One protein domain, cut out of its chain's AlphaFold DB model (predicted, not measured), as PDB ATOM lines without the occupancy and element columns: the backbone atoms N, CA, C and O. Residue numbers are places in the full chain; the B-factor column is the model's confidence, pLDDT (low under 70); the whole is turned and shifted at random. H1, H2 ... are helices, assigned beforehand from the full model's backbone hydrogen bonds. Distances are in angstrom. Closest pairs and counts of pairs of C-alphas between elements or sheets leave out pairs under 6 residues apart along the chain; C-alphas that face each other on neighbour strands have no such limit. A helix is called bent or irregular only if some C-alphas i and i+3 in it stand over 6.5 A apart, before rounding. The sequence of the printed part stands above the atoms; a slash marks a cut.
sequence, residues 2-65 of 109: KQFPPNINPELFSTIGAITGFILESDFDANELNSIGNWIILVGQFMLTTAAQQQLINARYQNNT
ATOM      1  N   LYS A   2     184.614 202.333  78.730       55.06
ATOM      2  CA  LYS A   2     183.924 201.768  77.556       55.06
ATOM      3  C   LYS A   2     184.988 201.524  76.472       55.06
ATOM      4  O   LYS A   2     185.794 202.419  76.241       55.06
ATOM      5  N   GLN A   3     185.055 200.319  75.898       73.25
ATOM      6  CA  GLN A   3     186.027 199.994  74.847       73.25
ATOM      7  C   GLN A   3     185.795 200.919  73.644       73.25
ATOM      8  O   GLN A   3     184.696 200.951  73.092       73.25
ATOM      9  N   PHE A   4     186.818 201.697  73.292       67.62
ATOM     10  CA  PHE A   4     186.878 202.468  72.058       67.62
ATOM     11  C   PHE A   4     188.052 201.937  71.217       67.62
ATOM     12  O   PHE A   4     189.132 201.745  71.782       67.62
ATOM     13  N   PRO A   5     187.874 201.728  69.902       69.38
ATOM     14  CA  PRO A   5     186.612 201.836  69.167       69.38
ATOM     15  C   PRO A   5     185.592 200.762  69.601       69.38
ATOM     16  O   PRO A   5     185.980 199.728  70.150       69.38
ATOM     17  N   PRO A   6     184.283 201.021  69.436       75.31
ATOM     18  CA  PRO A   6     183.252 200.058  69.803       75.31
ATOM     19  C   PRO A   6     183.310 198.828  68.881       75.31
ATOM     20  O   PRO A   6     183.588 198.955  67.690       75.31
ATOM     21  N   ASN A   7     182.999 197.644  69.416       83.50
ATOM     22  CA  ASN A   7     182.909 196.399  68.639       83.50
ATOM     23  C   ASN A   7     181.616 196.380  67.803       83.50
ATOM     24  O   ASN A   7     180.654 195.694  68.145       83.50
ATOM     25  N   ILE A   8     181.580 197.185  66.745       84.00
ATOM     26  CA  ILE A   8     180.478 197.259  65.781       84.00
ATOM     27  C   ILE A   8     180.889 196.634  64.447       84.00
ATOM     28  O   ILE A   8     182.056 196.318  64.221       84.00
ATOM     29  N   ASN A   9     179.913 196.449  63.561       86.88
ATOM     30  CA  ASN A   9     180.149 195.980  62.202       86.88
ATOM     31  C   ASN A   9     181.185 196.887  61.472       86.88
ATOM     32  O   ASN A   9     181.041 198.113  61.528       86.88
ATOM     33  N   PRO A  10     182.221 196.323  60.815       80.06
ATOM     34  CA  PRO A  10     183.271 197.103  60.157       80.06
ATOM     35  C   PRO A  10     182.759 198.034  59.058       80.06
ATOM     36  O   PRO A  10     183.198 199.178  58.982       80.06
ATOM     37  N   GLU A  11     181.803 197.586  58.244       87.81
ATOM     38  CA  GLU A  11     181.208 198.398  57.181       87.81
ATOM     39  C   GLU A  11     180.471 199.611  57.762       87.81
ATOM     40  O   GLU A  11     180.601 200.722  57.245       87.81
ATOM     41  N   LEU A  12     179.764 199.437  58.882       83.31
ATOM     42  CA  LEU A  12     179.122 200.531  59.610       83.31
ATOM     43  C   LEU A  12     180.156 201.507  60.188       83.31
ATOM     44  O   LEU A  12     179.972 202.720  60.092       83.31
ATOM     45  N   PHE A  13     181.258 201.003  60.747       83.75
ATOM     46  CA  PHE A  13     182.345 201.848  61.245       83.75
ATOM     47  C   PHE A  13     182.977 202.680  60.116       83.75
ATOM     48  O   PHE A  13     183.161 203.887  60.266       83.75
ATOM     49  N   SER A  14     183.226 202.068  58.955       87.88
ATOM     50  CA  SER A  14     183.706 202.765  57.756       87.88
ATOM     51  C   SER A  14     182.689 203.772  57.215       87.88
ATOM     52  O   SER A  14     183.071 204.870  56.814       87.88
ATOM     53  N   THR A  15     181.395 203.442  57.253       89.12
ATOM     54  CA  THR A  15     180.310 204.341  56.828       89.12
ATOM     55  C   THR A  15     180.276 205.610  57.679       89.12
ATOM     56  O   THR A  15     180.164 206.707  57.138       89.12
ATOM     57  N   ILE A  16     180.456 205.495  59.001       87.00
ATOM     58  CA  ILE A  16     180.566 206.659  59.900       87.00
ATOM     59  C   ILE A  16     181.774 207.530  59.521       87.00
ATOM     60  O   ILE A  16     181.671 208.758  59.522       87.00
ATOM     61  N   GLY A  17     182.901 206.916  59.149       86.94
ATOM     62  CA  GLY A  17     184.073 207.634  58.645       86.94
ATOM     63  C   GLY A  17     183.787 208.406  57.352       86.94
ATOM     64  O   GLY A  17     184.142 209.577  57.250       86.94
ATOM     65  N   ALA A  18     183.081 207.791  56.400       88.69
ATOM     66  CA  ALA A  18     182.693 208.439  55.145       88.69
ATOM     67  C   ALA A  18     181.724 209.614  55.364       88.69
ATOM     68  O   ALA A  18     181.952 210.699  54.835       88.69
ATOM     69  N   ILE A  19     180.693 209.435  56.200       86.19
ATOM     70  CA  ILE A  19     179.759 210.511  56.585       86.19
ATOM     71  C   ILE A  19     180.517 211.676  57.227       86.19
ATOM     72  O   ILE A  19     180.259 212.833  56.909       86.19
ATOM     73  N   THR A  20     181.482 211.373  58.100       84.69
ATOM     74  CA  THR A  20     182.340 212.393  58.717       84.69
ATOM     75  C   THR A  20     183.140 213.158  57.659       84.69
ATOM     76  O   THR A  20     183.228 214.379  57.736       84.69
ATOM     77  N   GLY A  21     183.672 212.464  56.648       85.81
ATOM     78  CA  GLY A  21     184.351 213.082  55.507       85.81
ATOM     79  C   GLY A  21     183.460 214.061  54.740       85.81
ATOM     80  O   GLY A  21     183.872 215.195  54.521       85.81
ATOM     81  N   PHE A  22     182.223 213.664  54.417       84.94
ATOM     82  CA  PHE A  22     181.267 214.537  53.721       84.94
ATOM     83  C   PHE A  22     180.920 215.807  54.506       84.94
ATOM     84  O   PHE A  22     180.742 216.859  53.905       84.94
ATOM     85  N   ILE A  23     180.822 215.718  55.837       82.88
ATOM     86  CA  ILE A  23     180.557 216.887  56.689       82.88
ATOM     87  C   ILE A  23     181.764 217.830  56.710       82.88
ATOM     88  O   ILE A  23     181.588 219.038  56.669       82.88
ATOM     89  N   LEU A  24     182.986 217.296  56.783       79.38
ATOM     90  CA  LEU A  24     184.194 218.124  56.825       79.38
ATOM     91  C   LEU A  24     184.471 218.817  55.487       79.38
ATOM     92  O   LEU A  24     184.939 219.948  55.479       79.38
ATOM     93  N   GLU A  25     184.187 218.155  54.365       86.00
ATOM     94  CA  GLU A  25     184.434 218.698  53.026       86.00
ATOM     95  C   GLU A  25     183.663 219.997  52.747       86.00
ATOM     96  O   GLU A  25     184.186 220.858  52.045       86.00
ATOM     97  N   SER A  26     182.462 220.186  53.312       78.94
ATOM     98  CA  SER A  26     181.634 221.363  53.004       78.94
ATOM     99  C   SER A  26     182.216 222.695  53.479       78.94
ATOM    100  O   SER A  26     181.807 223.740  52.975       78.94
ATOM    101  N   ASP A  27     183.138 222.658  54.443       82.62
ATOM    102  CA  ASP A  27     183.672 223.847  55.110       82.62
ATOM    103  C   ASP A  27     185.035 224.294  54.551       82.62
ATOM    104  O   ASP A  27     185.535 225.347  54.948       82.62
ATOM    105  N   PHE A  28     185.634 223.523  53.635       88.38
ATOM    106  CA  PHE A  28     186.973 223.775  53.092       88.38
ATOM    107  C   PHE A  28     186.960 224.003  51.584       88.38
ATOM    108  O   PHE A  28     186.193 223.384  50.844       88.38
ATOM    109  N   ASP A  29     187.882 224.838  51.102       92.94
ATOM    110  CA  ASP A  29     188.202 224.851  49.678       92.94
ATOM    111  C   ASP A  29     189.073 223.645  49.268       92.94
ATOM    112  O   ASP A  29     189.560 222.865  50.091       92.94
ATOM    113  N   ALA A  30     189.291 223.473  47.961       92.69
ATOM    114  CA  ALA A  30     190.031 222.328  47.429       92.69
ATOM    115  C   ALA A  30     191.488 222.232  47.933       92.69
ATOM    116  O   ALA A  30     192.015 221.126  48.083       92.69
ATOM    117  N   ASN A  31     192.156 223.361  48.185       94.88
ATOM    118  CA  ASN A  31     193.536 223.376  48.674       94.88
ATOM    119  C   ASN A  31     193.586 223.063  50.170       94.88
ATOM    120  O   ASN A  31     194.441 222.298  50.623       94.88
ATOM    121  N   GLU A  32     192.658 223.633  50.932       94.19
ATOM    122  CA  GLU A  32     192.520 223.386  52.363       94.19
ATOM    123  C   GLU A  32     192.169 221.921  52.634       94.19
ATOM    124  O   GLU A  32     192.840 221.275  53.445       94.19
ATOM    125  N   LEU A  33     191.216 221.359  51.878       92.69
ATOM    126  CA  LEU A  33     190.829 219.952  51.964       92.69
ATOM    127  C   LEU A  33     191.995 219.015  51.618       92.69
ATOM    128  O   LEU A  33     192.208 218.010  52.298       92.69
ATOM    129  N   ASN A  34     192.792 219.357  50.600       94.56
ATOM    130  CA  ASN A  34     193.995 218.601  50.246       94.56
ATOM    131  C   ASN A  34     195.015 218.591  51.396       94.56
ATOM    132  O   ASN A  34     195.554 217.540  51.745       94.56
ATOM    133  N   SER A  35     195.249 219.753  52.007       95.25
ATOM    134  CA  SER A  35     196.183 219.903  53.122       95.25
ATOM    135  C   SER A  35     195.728 219.114  54.355       95.25
ATOM    136  O   SER A  35     196.471 218.262  54.858       95.25
ATOM    137  N   ILE A  36     194.486 219.325  54.813       92.19
ATOM    138  CA  ILE A  36     193.967 218.656  56.013       92.19
ATOM    139  C   ILE A  36     193.762 217.155  55.788       92.19
ATOM    140  O   ILE A  36     194.082 216.358  56.669       92.19
ATOM    141  N   GLY A  37     193.319 216.743  54.597       93.00
ATOM    142  CA  GLY A  37     193.160 215.336  54.231       93.00
ATOM    143  C   GLY A  37     194.490 214.580  54.262       93.00
ATOM    144  O   GLY A  37     194.589 213.529  54.900       93.00
ATOM    145  N   ASN A  38     195.545 215.145  53.661       94.12
ATOM    146  CA  ASN A  38     196.890 214.566  53.717       94.12
ATOM    147  C   ASN A  38     197.417 214.465  55.157       94.12
ATOM    148  O   ASN A  38     198.025 213.457  55.527       94.12
ATOM    149  N   TRP A  39     197.154 215.473  55.994       93.75
ATOM    150  CA  TRP A  39     197.538 215.439  57.405       93.75
ATOM    151  C   TRP A  39     196.775 214.360  58.202       93.75
ATOM    152  O   TRP A  39     197.397 213.613  58.958       93.75
ATOM    153  N   ILE A  40     195.461 214.199  57.993       90.81
ATOM    154  CA  ILE A  40     194.653 213.138  58.630       90.81
ATOM    155  C   ILE A  40     195.156 211.743  58.222       90.81
ATOM    156  O   ILE A  40     195.295 210.861  59.075       90.81
ATOM    157  N   ILE A  41     195.488 211.546  56.939       93.12
ATOM    158  CA  ILE A  41     196.086 210.296  56.445       93.12
ATOM    159  C   ILE A  41     197.408 210.009  57.165       93.12
ATOM    160  O   ILE A  41     197.623 208.884  57.619       93.12
ATOM    161  N   LEU A  42     198.276 211.016  57.321       92.12
ATOM    162  CA  LEU A  42     199.545 210.867  58.038       92.12
ATOM    163  C   LEU A  42     199.333 210.412  59.491       92.12
ATOM    164  O   LEU A  42     200.013 209.486  59.941       92.12
ATOM    165  N   VAL A  43     198.377 211.012  60.210       86.56
ATOM    166  CA  VAL A  43     198.020 210.605  61.583       86.56
ATOM    167  C   VAL A  43     197.589 209.135  61.616       86.56
ATOM    168  O   VAL A  43     198.104 208.357  62.424       86.56
ATOM    169  N   GLY A  44     196.701 208.726  60.702       88.25
ATOM    170  CA  GLY A  44     196.265 207.334  60.557       88.25
ATOM    171  C   GLY A  44     197.429 206.374  60.307       88.25
ATOM    172  O   GLY A  44     197.595 205.381  61.020       88.25
ATOM    173  N   GLN A  45     198.283 206.701  59.338       89.81
ATOM    174  CA  GLN A  45     199.425 205.874  58.962       89.81
ATOM    175  C   GLN A  45     200.436 205.728  60.105       89.81
ATOM    176  O   GLN A  45     200.963 204.634  60.321       89.81
ATOM    177  N   PHE A  46     200.690 206.793  60.869       86.25
ATOM    178  CA  PHE A  46     201.585 206.751  62.026       86.25
ATOM    179  C   PHE A  46     201.070 205.790  63.110       86.25
ATOM    180  O   PHE A  46     201.827 204.944  63.603       86.25
ATOM    181  N   MET A  47     199.775 205.864  63.439       88.38
ATOM    182  CA  MET A  47     199.142 204.963  64.411       88.38
ATOM    183  C   MET A  47     199.213 203.501  63.962       88.38
ATOM    184  O   MET A  47     199.651 202.642  64.732       88.38
ATOM    185  N   LEU A  48     198.837 203.219  62.710       89.88
ATOM    186  CA  LEU A  48     198.858 201.865  62.148       89.88
ATOM    187  C   LEU A  48     200.275 201.281  62.121       89.88
ATOM    188  O   LEU A  48     200.473 200.134  62.515       89.88
ATOM    189  N   THR A  49     201.265 202.081  61.724       83.31
ATOM    190  CA  THR A  49     202.676 201.660  61.684       83.31
ATOM    191  C   THR A  49     203.193 201.332  63.084       83.31
ATOM    192  O   THR A  49     203.829 200.298  63.285       83.31
ATOM    193  N   THR A  50     202.865 202.165  64.075       79.00
ATOM    194  CA  THR A  50     203.247 201.933  65.477       79.00
ATOM    195  C   THR A  50     202.607 200.655  66.027       79.00
ATOM    196  O   THR A  50     203.291 199.820  66.622       79.00
ATOM    197  N   ALA A  51     201.307 200.459  65.787       79.19
ATOM    198  CA  ALA A  51     200.588 199.265  66.222       79.19
ATOM    199  C   ALA A  51     201.133 197.989  65.558       79.19
ATOM    200  O   ALA A  51     201.386 197.001  66.249       79.19
ATOM    201  N   ALA A  52     201.372 198.017  64.245       80.00
ATOM    202  CA  ALA A  52     201.952 196.899  63.505       80.00
ATOM    203  C   ALA A  52     203.354 196.538  64.024       80.00
ATOM    204  O   ALA A  52     203.661 195.360  64.221       80.00
ATOM    205  N   GLN A  53     204.186 197.540  64.328       77.00
ATOM    206  CA  GLN A  53     205.504 197.314  64.916       77.00
ATOM    207  C   GLN A  53     205.406 196.670  66.305       77.00
ATOM    208  O   GLN A  53     206.139 195.723  66.593       77.00
ATOM    209  N   GLN A  54     204.478 197.118  67.158       68.88
ATOM    210  CA  GLN A  54     204.268 196.500  68.470       68.88
ATOM    211  C   GLN A  54     203.761 195.056  68.350       68.88
ATOM    212  O   GLN A  54     204.216 194.180  69.088       68.88
ATOM    213  N   GLN A  55     202.860 194.776  67.406       77.81
ATOM    214  CA  GLN A  55     202.393 193.414  67.127       77.81
ATOM    215  C   GLN A  55     203.545 192.508  66.681       77.81
ATOM    216  O   GLN A  55     203.662 191.385  67.170       77.81
ATOM    217  N   LEU A  56     204.433 193.004  65.816       76.94
ATOM    218  CA  LEU A  56     205.633 192.284  65.392       76.94
ATOM    219  C   LEU A  56     206.580 192.001  66.566       76.94
ATOM    220  O   LEU A  56     207.097 190.890  66.688       76.94
ATOM    221  N   ILE A  57     206.801 192.983  67.441       71.12
ATOM    222  CA  ILE A  57     207.612 192.821  68.654       71.12
ATOM    223  C   ILE A  57     207.007 191.740  69.563       71.12
ATOM    224  O   ILE A  57     207.710 190.814  69.966       71.12
ATOM    225  N   ASN A  58     205.700 191.800  69.828       67.56
ATOM    226  CA  ASN A  58     205.003 190.809  70.653       67.56
ATOM    227  C   ASN A  58     205.085 189.404  70.041       67.56
ATOM    228  O   ASN A  58     205.396 188.445  70.743       67.56
ATOM    229  N   ALA A  59     204.886 189.292  68.726       69.81
ATOM    230  CA  ALA A  59     205.017 188.042  67.983       69.81
ATOM    231  C   ALA A  59     206.426 187.432  68.097       69.81
ATOM    232  O   ALA A  59     206.562 186.210  68.172       69.81
ATOM    233  N   ARG A  60     207.470 188.271  68.136       69.56
ATOM    234  CA  ARG A  60     208.861 187.838  68.349       69.56
ATOM    235  C   ARG A  60     209.103 187.365  69.783       69.56
ATOM    236  O   ARG A  60     209.741 186.336  69.964       69.56
ATOM    237  N   TYR A  61     208.578 188.069  70.787       66.12
ATOM    238  CA  TYR A  61     208.738 187.681  72.196       66.12
ATOM    239  C   TYR A  61     207.944 186.427  72.583       66.12
ATOM    240  O   TYR A  61     208.373 185.680  73.458       66.12
ATOM    241  N   GLN A  62     206.803 186.175  71.942       61.03
ATOM    242  CA  GLN A  62     205.910 185.065  72.286       61.03
ATOM    243  C   GLN A  62     206.277 183.720  71.629       61.03
ATOM    244  O   GLN A  62     205.503 182.778  71.768       61.03
ATOM    245  N   ASN A  63     207.428 183.596  70.942       55.22
ATOM    246  CA  ASN A  63     207.839 182.380  70.216       55.22
ATOM    247  C   ASN A  63     206.666 181.765  69.440       55.22
ATOM    248  O   ASN A  63     206.221 180.667  69.744       55.22
ATOM    249  N   ASN A  64     206.138 182.530  68.485       53.22
ATOM    250  CA  ASN A  64     204.915 182.303  67.712       53.22
ATOM    251  C   ASN A  64     204.717 180.847  67.195       53.22
ATOM    252  O   ASN A  64     204.923 180.556  66.020       53.22
ATOM    253  N   THR A  65     204.291 179.916  68.055       49.03
ATOM    254  CA  THR A  65     204.094 178.486  67.733       49.03
ATOM    255  C   THR A  65     202.732 178.191  67.096       49.03
ATOM    256  O   THR A  65     202.497 177.067  66.658       49.03
TER     257      THR A  65
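This is residues 2 to 65 of the 109 residues of an uncharacterized protein of Firmicutes bacterium (UniProt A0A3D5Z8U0). One long helix, H2, makes the longest axis, and a shorter helix, H1, joins its first end through a tight link, so that the two make a narrow, open V. The arms of the V draw away from each other from the link onward, and H2 runs on well beyond H1. The printed part has 64 residues with two named helices, H1 then H2 along the chain, and no named strand; the class is all helix. The whole is extended, with a radius of gyration of the C-alphas of 16.6 A, and only just elongated, with spans of 51 by 26 by 19 A.

H2, residues 30 to 61, and H1, residues 10 to 25, are close but not clearly touching, with 1 pair of C-alphas within 8 A. Their closest C-alphas are those of Glu 25 and Leu 33, 6.6 A apart. The helices run opposite ways at a shallow tilt of 30 degrees, and their centres are 17.8 A apart. Residues 38 to 65, of which 38 to 61 belong to H2, stand free. Residues 6 to 12, of which 10 to 12 belong to H1, and residues 14 to 20 of H1 also stand free. In H1 and H2 every O i to N i+4 pair is within hydrogen-bond range.

H2 has 32 residues and measures 46.5 A from C-alpha 30 at (190.031, 222.328, 47.429) to C-alpha 61 at (208.738, 187.681, 72.196). H1 has 16 residues and measures 22.8 A, beginning with C-alpha 10 at (183.271, 197.103, 60.157). Neither helix is bent.

The two C-alphas farthest apart are those of Asp 29 and Thr 65, at 52.2 A. The printed part has no cut, and the link from H1 to H2, 4 residues, is tight. The mean pLDDT of the printed part is 81.7; residue 2, residues 4 to 5, residue 54 and residues 58 to 65 are under 70.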